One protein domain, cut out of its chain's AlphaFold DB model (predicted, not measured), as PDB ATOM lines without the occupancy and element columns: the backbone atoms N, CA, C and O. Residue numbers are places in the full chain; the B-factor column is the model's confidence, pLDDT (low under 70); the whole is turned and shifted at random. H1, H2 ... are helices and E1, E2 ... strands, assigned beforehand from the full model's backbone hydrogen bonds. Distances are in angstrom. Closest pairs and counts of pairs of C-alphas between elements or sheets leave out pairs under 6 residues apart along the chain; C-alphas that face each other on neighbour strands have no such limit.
ATOM      1  N   LEU A   2     167.833-299.785  23.358       86.00
ATOM      2  CA  LEU A   2     168.956-300.657  23.014       86.00
ATOM      3  C   LEU A   2     169.226-301.630  24.169       86.00
ATOM      4  O   LEU A   2     169.265-301.212  25.327       86.00
ATOM      5  N   THR A   3     169.433-302.901  23.846       89.38
ATOM      6  CA  THR A   3     169.835-303.977  24.764       89.38
ATOM      7  C   THR A   3     171.118-304.627  24.254       89.38
ATOM      8  O   THR A   3     171.559-304.345  23.137       89.38
ATOM      9  N   LYS A   4     171.744-305.504  25.046       86.06
ATOM     10  CA  LYS A   4     172.969-306.196  24.615       86.06
ATOM     11  C   LYS A   4     172.740-307.082  23.394       86.06
ATOM     12  O   LYS A   4     173.638-307.225  22.572       86.06
ATOM     13  N   GLU A   5     171.545-307.646  23.282       89.50
ATOM     14  CA  GLU A   5     171.156-308.588  22.237       89.50
ATOM     15  C   GLU A   5     170.932-307.873  20.899       89.50
ATOM     16  O   GLU A   5     171.269-308.411  19.846       89.50
ATOM     17  N   ASN A   6     170.389-306.649  20.924       90.00
ATOM     18  CA  ASN A   6     170.050-305.911  19.704       90.00
ATOM     19  C   ASN A   6     171.079-304.836  19.306       90.00
ATOM     20  O   ASN A   6     171.074-304.367  18.164       90.00
ATOM     21  N   PHE A   7     171.981-304.447  20.210       88.38
ATOM     22  CA  PHE A   7     172.949-303.389  19.951       88.38
ATOM     23  C   PHE A   7     174.177-303.889  19.187       88.38
ATOM     24  O   PHE A   7     174.892-304.791  19.619       88.38
ATOM     25  N   LYS A   8     174.499-303.208  18.082       87.81
ATOM     26  CA  LYS A   8     175.714-303.454  17.296       87.81
ATOM     27  C   LYS A   8     176.645-302.247  17.357       87.81
ATOM     28  O   LYS A   8     176.374-301.198  16.780       87.81
ATOM     29  N   CYS A   9     177.781-302.404  18.034       88.25
ATOM     30  CA  CYS A   9     178.817-301.375  18.071       88.25
ATOM     31  C   CYS A   9     179.600-301.354  16.752       88.25
ATOM     32  O   CYS A   9     180.265-302.333  16.415       88.25
ATOM     33  N   SER A  10     179.610-300.216  16.046       85.69
ATOM     34  CA  SER A  10     180.439-300.065  14.842       85.69
ATOM     35  C   SER A  10     181.933-300.010  15.153       85.69
ATOM     36  O   SER A  10     182.733-300.212  14.253       85.69
ATOM     37  N   ARG A  11     182.330-299.738  16.408       84.81
ATOM     38  CA  ARG A  11     183.720-299.541  16.886       84.81
ATOM     39  C   ARG A  11     184.460-298.342  16.274       84.81
ATOM     40  O   ARG A  11     185.362-297.813  16.913       84.81
ATOM     41  N   TYR A  12     184.035-297.868  15.105       91.06
ATOM     42  CA  TYR A  12     184.698-296.822  14.327       91.06
ATOM     43  C   TYR A  12     184.148-295.404  14.556       91.06
ATOM     44  O   TYR A  12     184.698-294.445  14.021       91.06
ATOM     45  N   CYS A  13     183.082-295.239  15.352       89.69
ATOM     46  CA  CYS A  13     182.471-293.927  15.622       89.69
ATOM     47  C   CYS A  13     183.202-293.093  16.693       89.69
ATOM     48  O   CYS A  13     182.936-291.900  16.825       89.69
ATOM     49  N   ALA A  14     184.104-293.715  17.463       91.50
ATOM     50  CA  ALA A  14     184.884-293.105  18.547       91.50
ATOM     51  C   ALA A  14     184.104-292.528  19.740       91.50
ATOM     52  O   ALA A  14     184.721-291.883  20.587       91.50
ATOM     53  N   LYS A  15     182.788-292.747  19.841       90.25
ATOM     54  CA  LYS A  15     181.957-292.156  20.905       90.25
ATOM     55  C   LYS A  15     182.479-292.472  22.308       90.25
ATOM     56  O   LYS A  15     182.744-291.559  23.078       90.25
ATOM     57  N   CYS A  16     182.810-293.731  22.594       90.62
ATOM     58  CA  CYS A  16     183.398-294.113  23.882       90.62
ATOM     59  C   CYS A  16     184.754-293.451  24.192       90.62
ATOM     60  O   CYS A  16     185.064-293.210  25.352       90.62
ATOM     61  N   CYS A  17     185.563-293.137  23.178       93.12
ATOM     62  CA  CYS A  17     186.857-292.479  23.367       93.12
ATOM     63  C   CYS A  17     186.741-290.954  23.499       93.12
ATOM     64  O   CYS A  17     187.664-290.324  24.012       93.12
ATOM     65  N   LYS A  18     185.651-290.356  23.016       91.12
ATOM     66  CA  LYS A  18     185.397-288.910  23.082       91.12
ATOM     67  C   LYS A  18     184.624-288.547  24.347       91.12
ATOM     68  O   LYS A  18     185.049-287.688  25.117       91.12
ATOM     69  N   ASP A  19     183.561-289.293  24.614       84.19
ATOM     70  CA  ASP A  19     182.487-288.841  25.495       84.19
ATOM     71  C   ASP A  19     182.651-289.333  26.947       84.19
ATOM     72  O   ASP A  19     181.938-288.880  27.832       84.19
ATOM     73  N   ILE A  20     183.605-290.232  27.229       85.31
ATOM     74  CA  ILE A  20     183.774-290.845  28.561       85.31
ATOM     75  C   ILE A  20     185.078-290.381  29.208       85.31
ATOM     76  O   ILE A  20     186.119-290.341  28.550       85.31
ATOM     77  N   ILE A  21     185.037-290.043  30.497       88.62
ATOM     78  CA  ILE A  21     186.228-289.913  31.350       88.62
ATOM     79  C   ILE A  21     186.444-291.254  32.054       88.62
ATOM     80  O   ILE A  21     185.523-291.811  32.647       88.62
ATOM     81  N   LEU A  22     187.651-291.805  31.937       90.25
ATOM     82  CA  LEU A  22     187.929-293.200  32.269       90.25
ATOM     83  C   LEU A  22     188.850-293.292  33.476       90.25
ATOM     84  O   LEU A  22     190.065-293.218  33.305       90.25
ATOM     85  N   ARG A  23     188.286-293.505  34.670       93.81
ATOM     86  CA  ARG A  23     189.070-293.961  35.825       93.81
ATOM     87  C   ARG A  23     189.580-295.374  35.576       93.81
ATOM     88  O   ARG A  23     188.842-296.224  35.078       93.81
ATOM     89  N   VAL A  24     190.828-295.620  35.948       94.88
ATOM     90  CA  VAL A  24     191.476-296.927  35.812       94.88
ATOM     91  C   VAL A  24     191.965-297.423  37.164       94.88
ATOM     92  O   VAL A  24     192.369-296.641  38.024       94.88
ATOM     93  N   ASN A  25     191.916-298.737  37.360       95.00
ATOM     94  CA  ASN A  25     192.521-299.390  38.520       95.00
ATOM     95  C   ASN A  25     193.873-300.026  38.149       95.00
ATOM     96  O   ASN A  25     194.281-300.048  36.989       95.00
ATOM     97  N   SER A  26     194.562-300.595  39.138       96.19
ATOM     98  CA  SER A  26     195.861-301.249  38.946       96.19
ATOM     99  C   SER A  26     195.838-302.392  37.918       96.19
ATOM    100  O   SER A  26     196.818-302.579  37.199       96.19
ATOM    101  N   ASN A  27     194.731-303.130  37.791       96.88
ATOM    102  CA  ASN A  27     194.593-304.204  36.801       96.88
ATOM    103  C   ASN A  27     194.444-303.656  35.379       96.88
ATOM    104  O   ASN A  27     195.024-304.215  34.446       96.88
ATOM    105  N   ASP A  28     193.702-302.561  35.202       96.81
ATOM    106  CA  ASP A  28     193.611-301.866  33.916       96.81
ATOM    107  C   ASP A  28     194.986-301.324  33.500       96.81
ATOM    108  O   ASP A  28     195.410-301.539  32.365       96.81
ATOM    109  N   ILE A  29     195.721-300.708  34.433       96.88
ATOM    110  CA  ILE A  29     197.069-300.175  34.183       96.88
ATOM    111  C   ILE A  29     198.017-301.298  33.746       96.88
ATOM    112  O   ILE A  29     198.607-301.214  32.670       96.88
ATOM    113  N   LYS A  30     198.087-302.398  34.512       96.38
ATOM    114  CA  LYS A  30     198.894-303.583  34.159       96.38
ATOM    115  C   LYS A  30     198.542-304.143  32.778       96.38
ATOM    116  O   LYS A  30     199.417-304.628  32.066       96.38
ATOM    117  N   ARG A  31     197.265-304.097  32.383       95.94
ATOM    118  CA  ARG A  31     196.807-304.573  31.070       95.94
ATOM    119  C   ARG A  31     197.290-303.670  29.936       95.94
ATOM    120  O   ARG A  31     197.760-304.190  28.929       95.94
ATOM    121  N   ILE A  32     197.197-302.352  30.106       96.31
ATOM    122  CA  ILE A  32     197.636-301.368  29.104       96.31
ATOM    123  C   ILE A  32     199.157-301.402  28.932       96.31
ATOM    124  O   ILE A  32     199.638-301.357  27.796       96.31
ATOM    125  N   MET A  33     199.903-301.566  30.031       95.62
ATOM    126  CA  MET A  33     201.371-301.624  30.029       95.62
ATOM    127  C   MET A  33     201.951-302.722  29.131       95.62
ATOM    128  O   MET A  33     203.071-302.582  28.655       95.62
ATOM    129  N   LYS A  34     201.177-303.772  28.821       92.19
ATOM    130  CA  LYS A  34     201.575-304.811  27.856       92.19
ATOM    131  C   LYS A  34     201.821-304.272  26.445       92.19
ATOM    132  O   LYS A  34     202.552-304.886  25.683       92.19
ATOM    133  N   THR A  35     201.176-303.163  26.086       88.81
ATOM    134  CA  THR A  35     201.277-302.518  24.764       88.81
ATOM    135  C   THR A  35     201.820-301.099  24.821       88.81
ATOM    136  O   THR A  35     202.248-300.583  23.797       88.81
ATOM    137  N   ASN A  36     201.795-300.457  25.990       90.31
ATOM    138  CA  ASN A  36     202.355-299.127  26.183       90.31
ATOM    139  C   ASN A  36     203.048-299.050  27.556       90.31
ATOM    140  O   ASN A  36     202.378-298.763  28.547       90.31
ATOM    141  N   PRO A  37     204.352-299.365  27.656       85.94
ATOM    142  CA  PRO A  37     205.017-299.591  28.942       85.94
ATOM    143  C   PRO A  37     205.200-298.319  29.782       85.94
ATOM    144  O   PRO A  37     205.277-298.408  31.006       85.94
ATOM    145  N   ASN A  38     205.240-297.138  29.160       93.06
ATOM    146  CA  ASN A  38     205.442-295.882  29.878       93.06
ATOM    147  C   ASN A  38     204.105-295.309  30.381       93.06
ATOM    148  O   ASN A  38     203.355-294.688  29.627       93.06
ATOM    149  N   VAL A  39     203.827-295.498  31.672       91.50
ATOM    150  CA  VAL A  39     202.580-295.091  32.343       91.50
ATOM    151  C   VAL A  39     202.289-293.595  32.237       91.50
ATOM    152  O   VAL A  39     201.141-293.197  32.020       91.50
ATOM    153  N   GLU A  40     203.320-292.759  32.326       92.81
ATOM    154  CA  GLU A  40     203.177-291.301  32.281       92.81
ATOM    155  C   GLU A  40     202.665-290.812  30.924       92.81
ATOM    156  O   GLU A  40     202.057-289.746  30.835       92.81
ATOM    157  N   THR A  41     202.831-291.603  29.860       94.75
ATOM    158  CA  THR A  41     202.317-291.248  28.528       94.75
ATOM    159  C   THR A  41     200.797-291.333  28.437       94.75
ATOM    160  O   THR A  41     200.212-290.680  27.578       94.75
ATOM    161  N   PHE A  42     200.134-292.090  29.320       95.62
ATOM    162  CA  PHE A  42     198.699-292.356  29.187       95.62
ATOM    163  C   PHE A  42     197.856-292.155  30.447       95.62
ATOM    164  O   PHE A  42     196.629-292.198  30.334       95.62
ATOM    165  N   LEU A  43     198.454-291.905  31.616       96.75
ATOM    166  CA  LEU A  43     197.724-291.610  32.856       96.75
ATOM    167  C   LEU A  43     197.901-290.175  33.332       96.75
ATOM    168  O   LEU A  43     198.976-289.594  33.230       96.75
ATOM    169  N   GLN A  44     196.849-289.632  33.933       95.81
ATOM    170  CA  GLN A  44     196.896-288.396  34.709       95.81
ATOM    171  C   GLN A  44     196.057-288.548  35.981       95.81
ATOM    172  O   GLN A  44     195.216-289.447  36.074       95.81
ATOM    173  N   LYS A  45     196.277-287.664  36.958       95.62
ATOM    174  CA  LYS A  45     195.415-287.582  38.142       95.62
ATOM    175  C   LYS A  45     194.007-287.158  37.733       95.62
ATOM    176  O   LYS A  45     193.839-286.351  36.815       95.62
ATOM    177  N   ASP A  46     193.006-287.714  38.401       93.75
ATOM    178  CA  ASP A  46     191.633-287.254  38.240       93.75
ATOM    179  C   ASP A  46     191.486-285.858  38.879       93.75
ATOM    180  O   ASP A  46     191.809-285.702  40.060       93.75
ATOM    181  N   PRO A  47     191.012-284.840  38.137       90.12
ATOM    182  CA  PRO A  47     190.816-283.496  38.682       90.12
ATOM    183  C   PRO A  47     189.761-283.432  39.798       90.12
ATOM    184  O   PRO A  47     189.776-282.486  40.580       90.12
ATOM    185  N   LEU A  48     188.855-284.412  39.883       91.75
ATOM    186  CA  LEU A  48     187.811-284.488  40.910       91.75
ATOM    187  C   LEU A  48     188.212-285.353  42.116       91.75
ATOM    188  O   LEU A  48     187.542-285.308  43.142       91.75
ATOM    189  N   ASP A  49     189.265-286.167  41.998       92.50
ATOM    190  CA  ASP A  49     189.767-287.027  43.078       92.50
ATOM    191  C   ASP A  49     191.255-287.344  42.858       92.50
ATOM    192  O   ASP A  49     191.616-288.269  42.129       92.50
ATOM    193  N   ALA A  50     192.140-286.604  43.528       91.69
ATOM    194  CA  ALA A  50     193.589-286.732  43.349       91.69
ATOM    195  C   ALA A  50     194.156-288.126  43.698       91.69
ATOM    196  O   ALA A  50     195.292-288.424  43.317       91.69
ATOM    197  N   ASN A  51     193.385-288.980  44.387       93.88
ATOM    198  CA  ASN A  51     193.759-290.363  44.704       93.88
ATOM    199  C   ASN A  51     193.411-291.351  43.581       93.88
ATOM    200  O   ASN A  51     193.689-292.550  43.690       93.88
ATOM    201  N   LYS A  52     192.767-290.885  42.507       94.38
ATOM    202  CA  LYS A  52     192.385-291.698  41.350       94.38
ATOM    203  C   LYS A  52     193.181-291.280  40.125       94.38
ATOM    204  O   LYS A  52     193.576-290.128  39.955       94.38
ATOM    205  N   LEU A  53     193.390-292.253  39.245       95.56
ATOM    206  CA  LEU A  53     194.013-292.051  37.947       95.56
ATOM    207  C   LEU A  53     192.971-292.226  36.854       95.56
ATOM    208  O   LEU A  53     192.131-293.131  36.914       95.56
ATOM    209  N   ILE A  54     193.064-291.373  35.843       96.00
ATOM    210  CA  ILE A  54     192.261-291.446  34.630       96.00
ATOM    211  C   ILE A  54     193.163-291.596  33.409       96.00
ATOM    212  O   ILE A  54     194.330-291.196  33.427       96.00
ATOM    213  N   LEU A  55     192.615-292.149  32.327       95.88
ATOM    214  CA  LEU A  55     193.285-292.076  31.031       95.88
ATOM    215  C   LEU A  55     193.368-290.622  30.564       95.88
ATOM    216  O   LEU A  55     192.366-289.899  30.597       95.88
ATOM    217  N   LYS A  56     194.545-290.224  30.075       96.25
ATOM    218  CA  LYS A  56     194.760-288.907  29.470       96.25
ATOM    219  C   LYS A  56     193.802-288.670  28.305       96.25
ATOM    220  O   LYS A  56     193.481-289.581  27.526       96.25
ATOM    221  N   LYS A  57     193.391-287.410  28.173       94.38
ATOM    222  CA  LYS A  57     192.716-286.901  26.983       94.38
ATOM    223  C   LYS A  57     193.549-285.801  26.341       94.38
ATOM    224  O   LYS A  57     193.974-284.877  27.021       94.38
ATOM    225  N   GLU A  58     193.690-285.875  25.027       92.94
ATOM    226  CA  GLU A  58     194.274-284.828  24.195       92.94
ATOM    227  C   GLU A  58     193.211-284.350  23.213       92.94
ATOM    228  O   GLU A  58     192.518-285.160  22.590       92.94
ATOM    229  N   ASN A  59     193.030-283.033  23.089       91.44
ATOM    230  CA  ASN A  59     192.004-282.445  22.219       91.44
ATOM    231  C   ASN A  59     190.608-283.074  22.433       91.44
ATOM    232  O   ASN A  59     189.917-283.440  21.476       91.44
ATOM    233  N   ASN A  60     190.225-283.250  23.706       89.81
ATOM    234  CA  ASN A  60     188.971-283.870  24.158       89.81
ATOM    235  C   ASN A  60     188.755-285.328  23.706       89.81
ATOM    236  O   ASN A  60     187.626-285.820  23.670       89.81
ATOM    237  N   LYS A  61     189.828-286.051  23.373       94.25
ATOM    238  CA  LYS A  61     189.792-287.454  22.939       94.25
ATOM    239  C   LYS A  61     190.742-288.277  23.793       94.25
ATOM    240  O   LYS A  61     191.813-287.805  24.141       94.25
ATOM    241  N   CYS A  62     190.369-289.510  24.114       95.69
ATOM    242  CA  CYS A  62     191.273-290.461  24.758       95.69
ATOM    243  C   CYS A  62     192.582-290.571  23.964       95.69
ATOM    244  O   CYS A  62     192.535-290.718  22.743       95.69
ATOM    245  N   ILE A  63     193.716-290.563  24.666       96.50
ATOM    246  CA  ILE A  63     195.069-290.675  24.092       96.50
ATOM    247  C   ILE A  63     195.244-291.876  23.144       96.50
ATOM    248  O   ILE A  63     196.035-291.843  22.212       96.50
ATOM    249  N   PHE A  64     194.462-292.941  23.337       96.50
ATOM    250  CA  PHE A  64     194.514-294.146  22.507       96.50
ATOM    251  C   PHE A  64     193.615-294.108  21.265       96.50
ATOM    252  O   PHE A  64     193.445-295.139  20.606       96.50
ATOM    253  N   LEU A  65     192.972-292.976  20.974       96.38
ATOM    254  CA  LEU A  65     192.126-292.813  19.798       96.38
ATOM    255  C   LEU A  65     192.955-292.378  18.590       96.38
ATOM    256  O   LEU A  65     193.508-291.285  18.565       96.38
ATOM    257  N   GLU A  66     192.916-293.175  17.534       95.94
ATOM    258  CA  GLU A  66     193.579-292.874  16.272       95.94
ATOM    259  C   GLU A  66     192.547-292.670  15.160       95.94
ATOM    260  O   GLU A  66     191.569-293.417  15.059       95.94
ATOM    261  N   LYS A  67     192.755-291.662  14.305       95.62
ATOM    262  CA  LYS A  67     191.991-291.489  13.062       95.62
ATOM    263  C   LYS A  67     192.749-292.165  11.920       95.62
ATOM    264  O   LYS A  67     193.909-291.857  11.673       95.62
ATOM    265  N   LYS A  68     192.089-293.084  11.224       94.88
ATOM    266  CA  LYS A  68     192.621-293.811  10.069       94.88
ATOM    267  C   LYS A  68     192.479-292.979   8.789       94.88
ATOM    268  O   LYS A  68     191.685-292.039   8.726       94.88
ATOM    269  N   LYS A  69     193.247-293.344   7.754       93.62
ATOM    270  CA  LYS A  69     193.276-292.645   6.453       93.62
ATOM    271  C   LYS A  69     191.908-292.604   5.763       93.62
ATOM    272  O   LYS A  69     191.590-291.622   5.109       93.62
ATOM    273  N   ASP A  70     191.085-293.631   5.965       93.31
ATOM    274  CA  ASP A  70     189.720-293.745   5.432       93.31
ATOM    275  C   ASP A  70     188.678-292.921   6.220       93.31
ATOM    276  O   ASP A  70     187.475-293.064   6.015       93.31
ATOM    277  N   GLY A  71     189.122-292.083   7.163       91.50
ATOM    278  CA  GLY A  71     188.263-291.234   7.984       91.50
ATOM    279  C   GLY A  71     187.651-291.928   9.204       91.50
ATOM    280  O   GLY A  71     187.093-291.235  10.062       91.50
ATOM    281  N   LYS A  72     187.786-293.256   9.334       93.00
ATOM    282  CA  LYS A  72     187.315-294.013  10.504       93.00
ATOM    283  C   LYS A  72     188.226-293.803  11.710       93.00
ATOM    284  O   LYS A  72     189.359-293.345  11.587       93.00
ATOM    285  N   TYR A  73     187.747-294.177  12.891       95.44
ATOM    286  CA  TYR A  73     188.549-294.153  14.112       95.44
ATOM    287  C   TYR A  73     188.853-295.552  14.637       95.44
ATOM    288  O   TYR A  73     188.043-296.458  14.483       95.44
ATOM    289  N   ALA A  74     189.972-295.722  15.332       95.00
ATOM    290  CA  ALA A  74     190.315-296.959  16.020       95.00
ATOM    291  C   ALA A  74     190.876-296.675  17.416       95.00
ATOM    292  O   ALA A  74     191.515-295.654  17.646       95.00
ATOM    293  N   CYS A  75     190.658-297.604  18.344       95.25
ATOM    294  CA  CYS A  75     191.369-297.616  19.617       95.25
ATOM    295  C   CYS A  75     192.622-298.480  19.459       95.25
ATOM    296  O   CYS A  75     192.497-299.679  19.200       95.25
ATOM    297  N   ILE A  76     193.809-297.901  19.626       95.06
ATOM    298  CA  ILE A  76     195.070-298.619  19.370       95.06
ATOM    299  C   ILE A  76     195.337-299.737  20.391       95.06
ATOM    300  O   ILE A  76     196.017-300.708  20.083       95.06
ATOM    301  N   ILE A  77     194.719-299.663  21.574       95.12
ATOM    302  CA  ILE A  77     194.776-300.706  22.610       95.12
ATOM    303  C   ILE A  77     193.508-301.573  22.655       95.12
ATOM    304  O   ILE A  77     193.151-302.064  23.722       95.12
ATOM    305  N   TYR A  78     192.780-301.755  21.544       93.88
ATOM    306  CA  TYR A  78     191.444-302.383  21.546       93.88
ATOM    307  C   TYR A  78     191.364-303.711  22.334       93.88
ATOM    308  O   TYR A  78     190.413-303.922  23.096       93.88
ATOM    309  N   SER A  79     192.364-304.585  22.208       94.38
ATOM    310  CA  SER A  79     192.423-305.870  22.927       94.38
ATOM    311  C   SER A  79     192.757-305.725  24.420       94.38
ATOM    312  O   SER A  79     192.317-306.533  25.235       94.38
ATOM    313  N   ASN A  80     193.468-304.661  24.795       95.94
ATOM    314  CA  ASN A  80     193.924-304.367  26.160       95.94
ATOM    315  C   ASN A  80     193.111-303.260  26.843       95.94
ATOM    316  O   ASN A  80     193.545-302.701  27.849       95.94
ATOM    317  N   ARG A  81     191.929-302.934  26.310       95.00
ATOM    318  CA  ARG A  81     191.060-301.884  26.850       95.00
ATOM    319  C   ARG A  81     190.737-302.115  28.337       95.00
ATOM    320  O   ARG A  81     190.533-303.271  28.725       95.00
ATOM    321  N   PRO A  82     190.609-301.038  29.135       94.94
ATOM    322  CA  PRO A  82     190.064-301.114  30.487       94.94
ATOM    323  C   PRO A  82     188.703-301.805  30.536       94.94
ATOM    324  O   PRO A  82     187.944-301.760  29.561       94.94
ATOM    325  N   GLU A  83     188.350-302.379  31.684       92.75
ATOM    326  CA  GLU A  83     187.070-303.089  31.845       92.75
ATOM    327  C   GLU A  83     185.861-302.210  31.517       92.75
ATOM    328  O   GLU A  83     184.919-302.642  30.852       92.75
ATOM    329  N   ILE A  84     185.910-300.937  31.900       90.69
ATOM    330  CA  ILE A  84     184.815-300.014  31.624       90.69
ATOM    331  C   ILE A  84     184.636-299.737  30.119       90.69
ATOM    332  O   ILE A  84     183.513-299.661  29.626       90.69
ATOM    333  N   CYS A  85     185.730-299.713  29.352       92.38
ATOM    334  CA  CYS A  85     185.690-299.585  27.894       92.38
ATOM    335  C   CYS A  85     185.121-300.836  27.211       92.38
ATOM    336  O   CYS A  85     184.564-300.729  26.118       92.38
ATOM    337  N   LYS A  86     185.284-302.019  27.817       91.75
ATOM    338  CA  LYS A  86     184.687-303.269  27.317       91.75
ATOM    339  C   LYS A  86     183.184-303.321  27.574       91.75
ATOM    340  O   LYS A  86     182.460-303.865  26.750       91.75
ATOM    341  N   LYS A  87     182.733-302.752  28.696       89.81
ATOM    342  CA  LYS A  87     181.316-302.713  29.086       89.81
ATOM    343  C   LYS A  87     180.490-301.727  28.263       89.81
ATOM    344  O   LYS A  87     179.293-301.932  28.113       89.81
ATOM    345  N   TYR A  88     181.104-300.680  27.714       89.25
ATOM    346  CA  TYR A  88     180.387-299.675  26.930       89.25
ATOM    347  C   TYR A  88     179.541-300.292  25.790       89.25
ATOM    348  O   TYR A  88     180.058-301.117  25.030       89.25
ATOM    349  N   PRO A  89     178.285-299.842  25.589       89.12
ATOM    350  CA  PRO A  89     177.580-298.792  26.338       89.12
ATOM    351  C   PRO A  89     176.758-299.300  27.544       89.12
ATOM    352  O   PRO A  89     176.050-298.518  28.169       89.12
ATOM    353  N   PHE A  90     176.843-300.587  27.889       89.50
ATOM    354  CA  PHE A  90     176.050-301.235  28.940       89.50
ATOM    355  C   PHE A  90     176.851-301.408  30.230       89.50
ATOM    356  O   PHE A  90     177.413-302.467  30.514       89.50
ATOM    357  N   PHE A  91     176.912-300.347  31.026       84.19
ATOM    358  CA  PHE A  91     177.625-300.366  32.305       84.19
ATOM    359  C   PHE A  91     176.822-301.033  33.427       84.19
ATOM    360  O   PHE A  91     177.412-301.664  34.303       84.19
ATOM    361  N   ASP A  92     175.494-300.926  33.361       82.62
ATOM    362  CA  ASP A  92     174.551-301.722  34.143       82.62
ATOM    363  C   ASP A  92     173.990-302.825  33.233       82.62
ATOM    364  O   ASP A  92     173.348-302.553  32.219       82.62
ATOM    365  N   ASN A  93     174.282-304.080  33.575       69.75
ATOM    366  CA  ASN A  93     174.012-305.230  32.714       69.75
ATOM    367  C   ASN A  93     172.521-305.526  32.527       69.75
ATOM    368  O   ASN A  93     172.192-306.282  31.617       69.75
ATOM    369  N   GLN A  94     171.653-304.974  33.376       71.62
ATOM    370  CA  GLN A  94     170.230-305.310  33.404       71.62
ATOM    371  C   GLN A  94     169.348-304.215  32.792       71.62
ATOM    372  O   GLN A  94     168.136-304.393  32.694       71.62
ATOM    373  N   LYS A  95     169.930-303.079  32.378       81.62
ATOM    374  CA  LYS A  95     169.150-301.912  31.958       81.62
ATOM    375  C   LYS A  95     169.252-301.640  30.458       81.62
ATOM    376  O   LYS A  95     170.357-301.435  29.949       81.62
ATOM    377  N   PRO A  96     168.113-301.564  29.746       83.94
ATOM    378  CA  PRO A  96     168.096-301.007  28.407       83.94
ATOM    379  C   PRO A  96     168.512-299.532  28.428       83.94
ATOM    380  O   PRO A  96     168.177-298.791  29.353       83.94
ATOM    381  N   ILE A  97     169.189-299.087  27.371       85.00
ATOM    382  CA  ILE A  97     169.608-297.687  27.208       85.00
ATOM    383  C   ILE A  97     168.874-297.039  26.030       85.00
ATOM    384  O   ILE A  97     168.540-297.695  25.043       85.00
ATOM    385  N   LYS A  98     168.618-295.730  26.106       83.38
ATOM    386  CA  LYS A  98     167.982-294.988  25.000       83.38
ATOM    387  C   LYS A  98     168.940-294.769  23.827       83.38
ATOM    388  O   LYS A  98     168.521-294.813  22.676       83.38
ATOM    389  N   SER A  99     170.215-294.546  24.128       82.00
ATOM    390  CA  SER A  99     171.272-294.250  23.164       82.00
ATOM    391  C   SER A  99     172.608-294.777  23.679       82.00
ATOM    392  O   SER A  99     172.781-294.946  24.882       82.00
ATOM    393  N   CYS A 100     173.561-295.017  22.775       79.38
ATOM    394  CA  CYS A 100     174.952-295.273  23.149       79.38
ATOM    395  C   CYS A 100     175.703-293.987  23.531       79.38
ATOM    396  O   CYS A 100     176.850-294.053  23.967       79.38
ATOM    397  N   LEU A 101     175.085-292.815  23.377       70.69
ATOM    398  CA  LEU A 101     175.614-291.589  23.957       70.69
ATOM    399  C   LEU A 101     175.485-291.682  25.483       70.69
ATOM    400  O   LEU A 101     174.379-291.935  25.967       70.69
ATOM    401  N   PRO A 102     176.582-291.520  26.241       56.88
ATOM    402  CA  PRO A 102     176.473-291.378  27.680       56.88
ATOM    403  C   PRO A 102     175.694-290.085  27.949       56.88
ATOM    404  O   PRO A 102     176.222-288.998  27.746       56.88
ATOM    405  N   ASN A 103     174.427-290.201  28.350       50.41
ATOM    406  CA  ASN A 103     173.725-289.095  28.992       50.41
ATOM    407  C   ASN A 103     174.382-288.950  30.374       50.41
ATOM    408  O   ASN A 103     174.083-289.733  31.270       50.41
ATOM    409  N   ASP A 104     175.370-288.059  30.461       46.22
ATOM    410  CA  ASP A 104     176.093-287.639  31.668       46.22
ATOM    411  C   ASP A 104     176.640-288.766  32.549       46.22
ATOM    412  O   ASP A 104     176.162-289.000  33.658       46.22
ATOM    413  N   VAL A 105     177.693-289.460  32.092       45.38
ATOM    414  CA  VAL A 105     178.325-290.492  32.928       45.38
ATOM    415  C   VAL A 105     179.824-290.301  33.135       45.38
ATOM    416  O   VAL A 105     180.671-290.828  32.410       45.38
ATOM    417  N   CYS A 106     180.144-289.593  34.219       38.03
ATOM    418  CA  CYS A 106     181.378-289.785  34.968       38.03
ATOM    419  C   CYS A 106     181.264-291.117  35.720       38.03
ATOM    420  O   CYS A 106     180.745-291.164  36.831       38.03
ATOM    421  N   TYR A 107     181.711-292.225  35.124       43.44
ATOM    422  CA  TYR A 107     181.778-293.487  35.861       43.44
ATOM    423  C   TYR A 107     182.948-293.453  36.845       43.44
ATOM    424  O   TYR A 107     184.078-293.845  36.540       43.44
ATOM    425  N   SER A 108     182.653-292.998  38.059       36.84
ATOM    426  CA  SER A 108     183.414-293.350  39.243       36.84
ATOM    427  C   SER A 108     183.262-294.848  39.483       36.84
ATOM    428  O   SER A 108     182.165-295.391  39.607       36.84
ATOM    429  N   THR A 109     184.379-295.563  39.532       37.78
ATOM    430  CA  THR A 109     184.410-296.873  40.174       37.78
ATOM    431  C   THR A 109     184.002-296.687  41.640       37.78
ATOM    432  O   THR A 109     184.810-296.266  42.462       37.78
ATOM    433  N   GLY A 110     182.728-296.959  41.935       36.28
ATOM    434  CA  GLY A 110     182.128-296.863  43.266       36.28
ATOM    435  C   GLY A 110     181.139-295.700  43.395       36.28
ATOM    436  O   GLY A 110     181.527-294.541  43.309       36.28
ATOM    437  N   SER A 111     179.881-296.059  43.650       30.23
ATOM    438  CA  SER A 111     178.726-295.207  43.965       30.23
ATOM    439  C   SER A 111     178.139-294.347  42.844       30.23
ATOM    440  O   SER A 111     178.751-293.430  42.304       30.23
ATOM    441  N   LEU A 112     176.871-294.666  42.563       37.91
ATOM    442  CA  LEU A 112     175.876-293.829  41.909       37.91
ATOM    443  C   LEU A 112     175.900-292.433  42.543       37.91
ATOM    444  O   LEU A 112     175.607-292.302  43.729       37.91
ATOM    445  N   ILE A 113     176.190-291.398  41.760       37.25
ATOM    446  CA  ILE A 113     175.734-290.052  42.101       37.25
ATOM    447  C   ILE A 113     174.496-289.824  41.248       37.25
ATOM    448  O   ILE A 113     174.569-289.664  40.033       37.25
ATOM    449  N   SER A 114     173.348-289.916  41.914       35.53
ATOM    450  CA  SER A 114     172.075-289.429  41.407       35.53
ATOM    451  C   SER A 114     172.190-287.914  41.281       35.53
ATOM    452  O   SER A 114     172.167-287.213  42.291       35.53
ATOM    453  N   SER A 115     172.321-287.402  40.062       32.75
ATOM    454  CA  SER A 115     172.032-285.994  39.808       32.75
ATOM    455  C   SER A 115     170.516-285.818  39.901       32.75
ATOM    456  O   SER A 115     169.773-286.489  39.184       32.75
ATOM    457  N   LYS A 116     170.088-285.011  40.877       31.55
ATOM    458  CA  LYS A 116     168.733-284.453  40.969       31.55
ATOM    459  C   LYS A 116     168.352-283.727  39.685       31.55
ATOM    460  O   LYS A 116     169.263-283.121  39.079       31.55
TER     461      LYS A 116
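What this domain is: This is residues 2 to 116 of the 116 residues of an uncharacterized protein of archaeon (UniProt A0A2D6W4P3). A loop-rich body with little regular structure holds two small, separate antiparallel hairpins, E1-E2 and E3-E4, with the short helices H1 and H3 nearest its middle. Residues 88 to 116 form a long unnamed end. The 115 printed residues run H1 H2 E1 E2 E3 E4 H3, mixed in class, with 35 in named elements. The whole is compact, with a radius of gyration of the C-alphas of 14.4 A, spanning 39 by 38 by 24 A.

How they stand to each other: H1, residues 15 to 19, and H3, residues 83 to 87, are close but not clearly touching; their closest C-alphas, Cys 16 and Cys 85, are 7.2 A apart. H2, residues 26 to 33, is also close to but not clearly touching H3, the closest C-alphas being Asp 28 and Glu 83, 7.0 A. E1, residues 43 to 46, and E2, residues 49 to 55, form a hairpin; N 44 and O 54 are 3.0 A apart. E3, residues 65 to 67, and E4, residues 73 to 75, form another; N 66 and O 74 are 2.8 A apart. In H1, H2 and H3 every O i to N i+4 pair is within hydrogen-bond range.

Where its parts are: H1 begins at C-alpha 15 (181.957, -292.156, 20.905); H3 ends at C-alpha 87 (181.316, -302.713, 29.086). H2 is 10.5 A long and E2 13.5 A.

The domain as a whole: The farthest C-alphas, Lys 69 and Lys 116, are 43.1 A apart. The printed part has no cut, and no link is long. Residue 93 and residues 102 to 116 have pLDDT under 70.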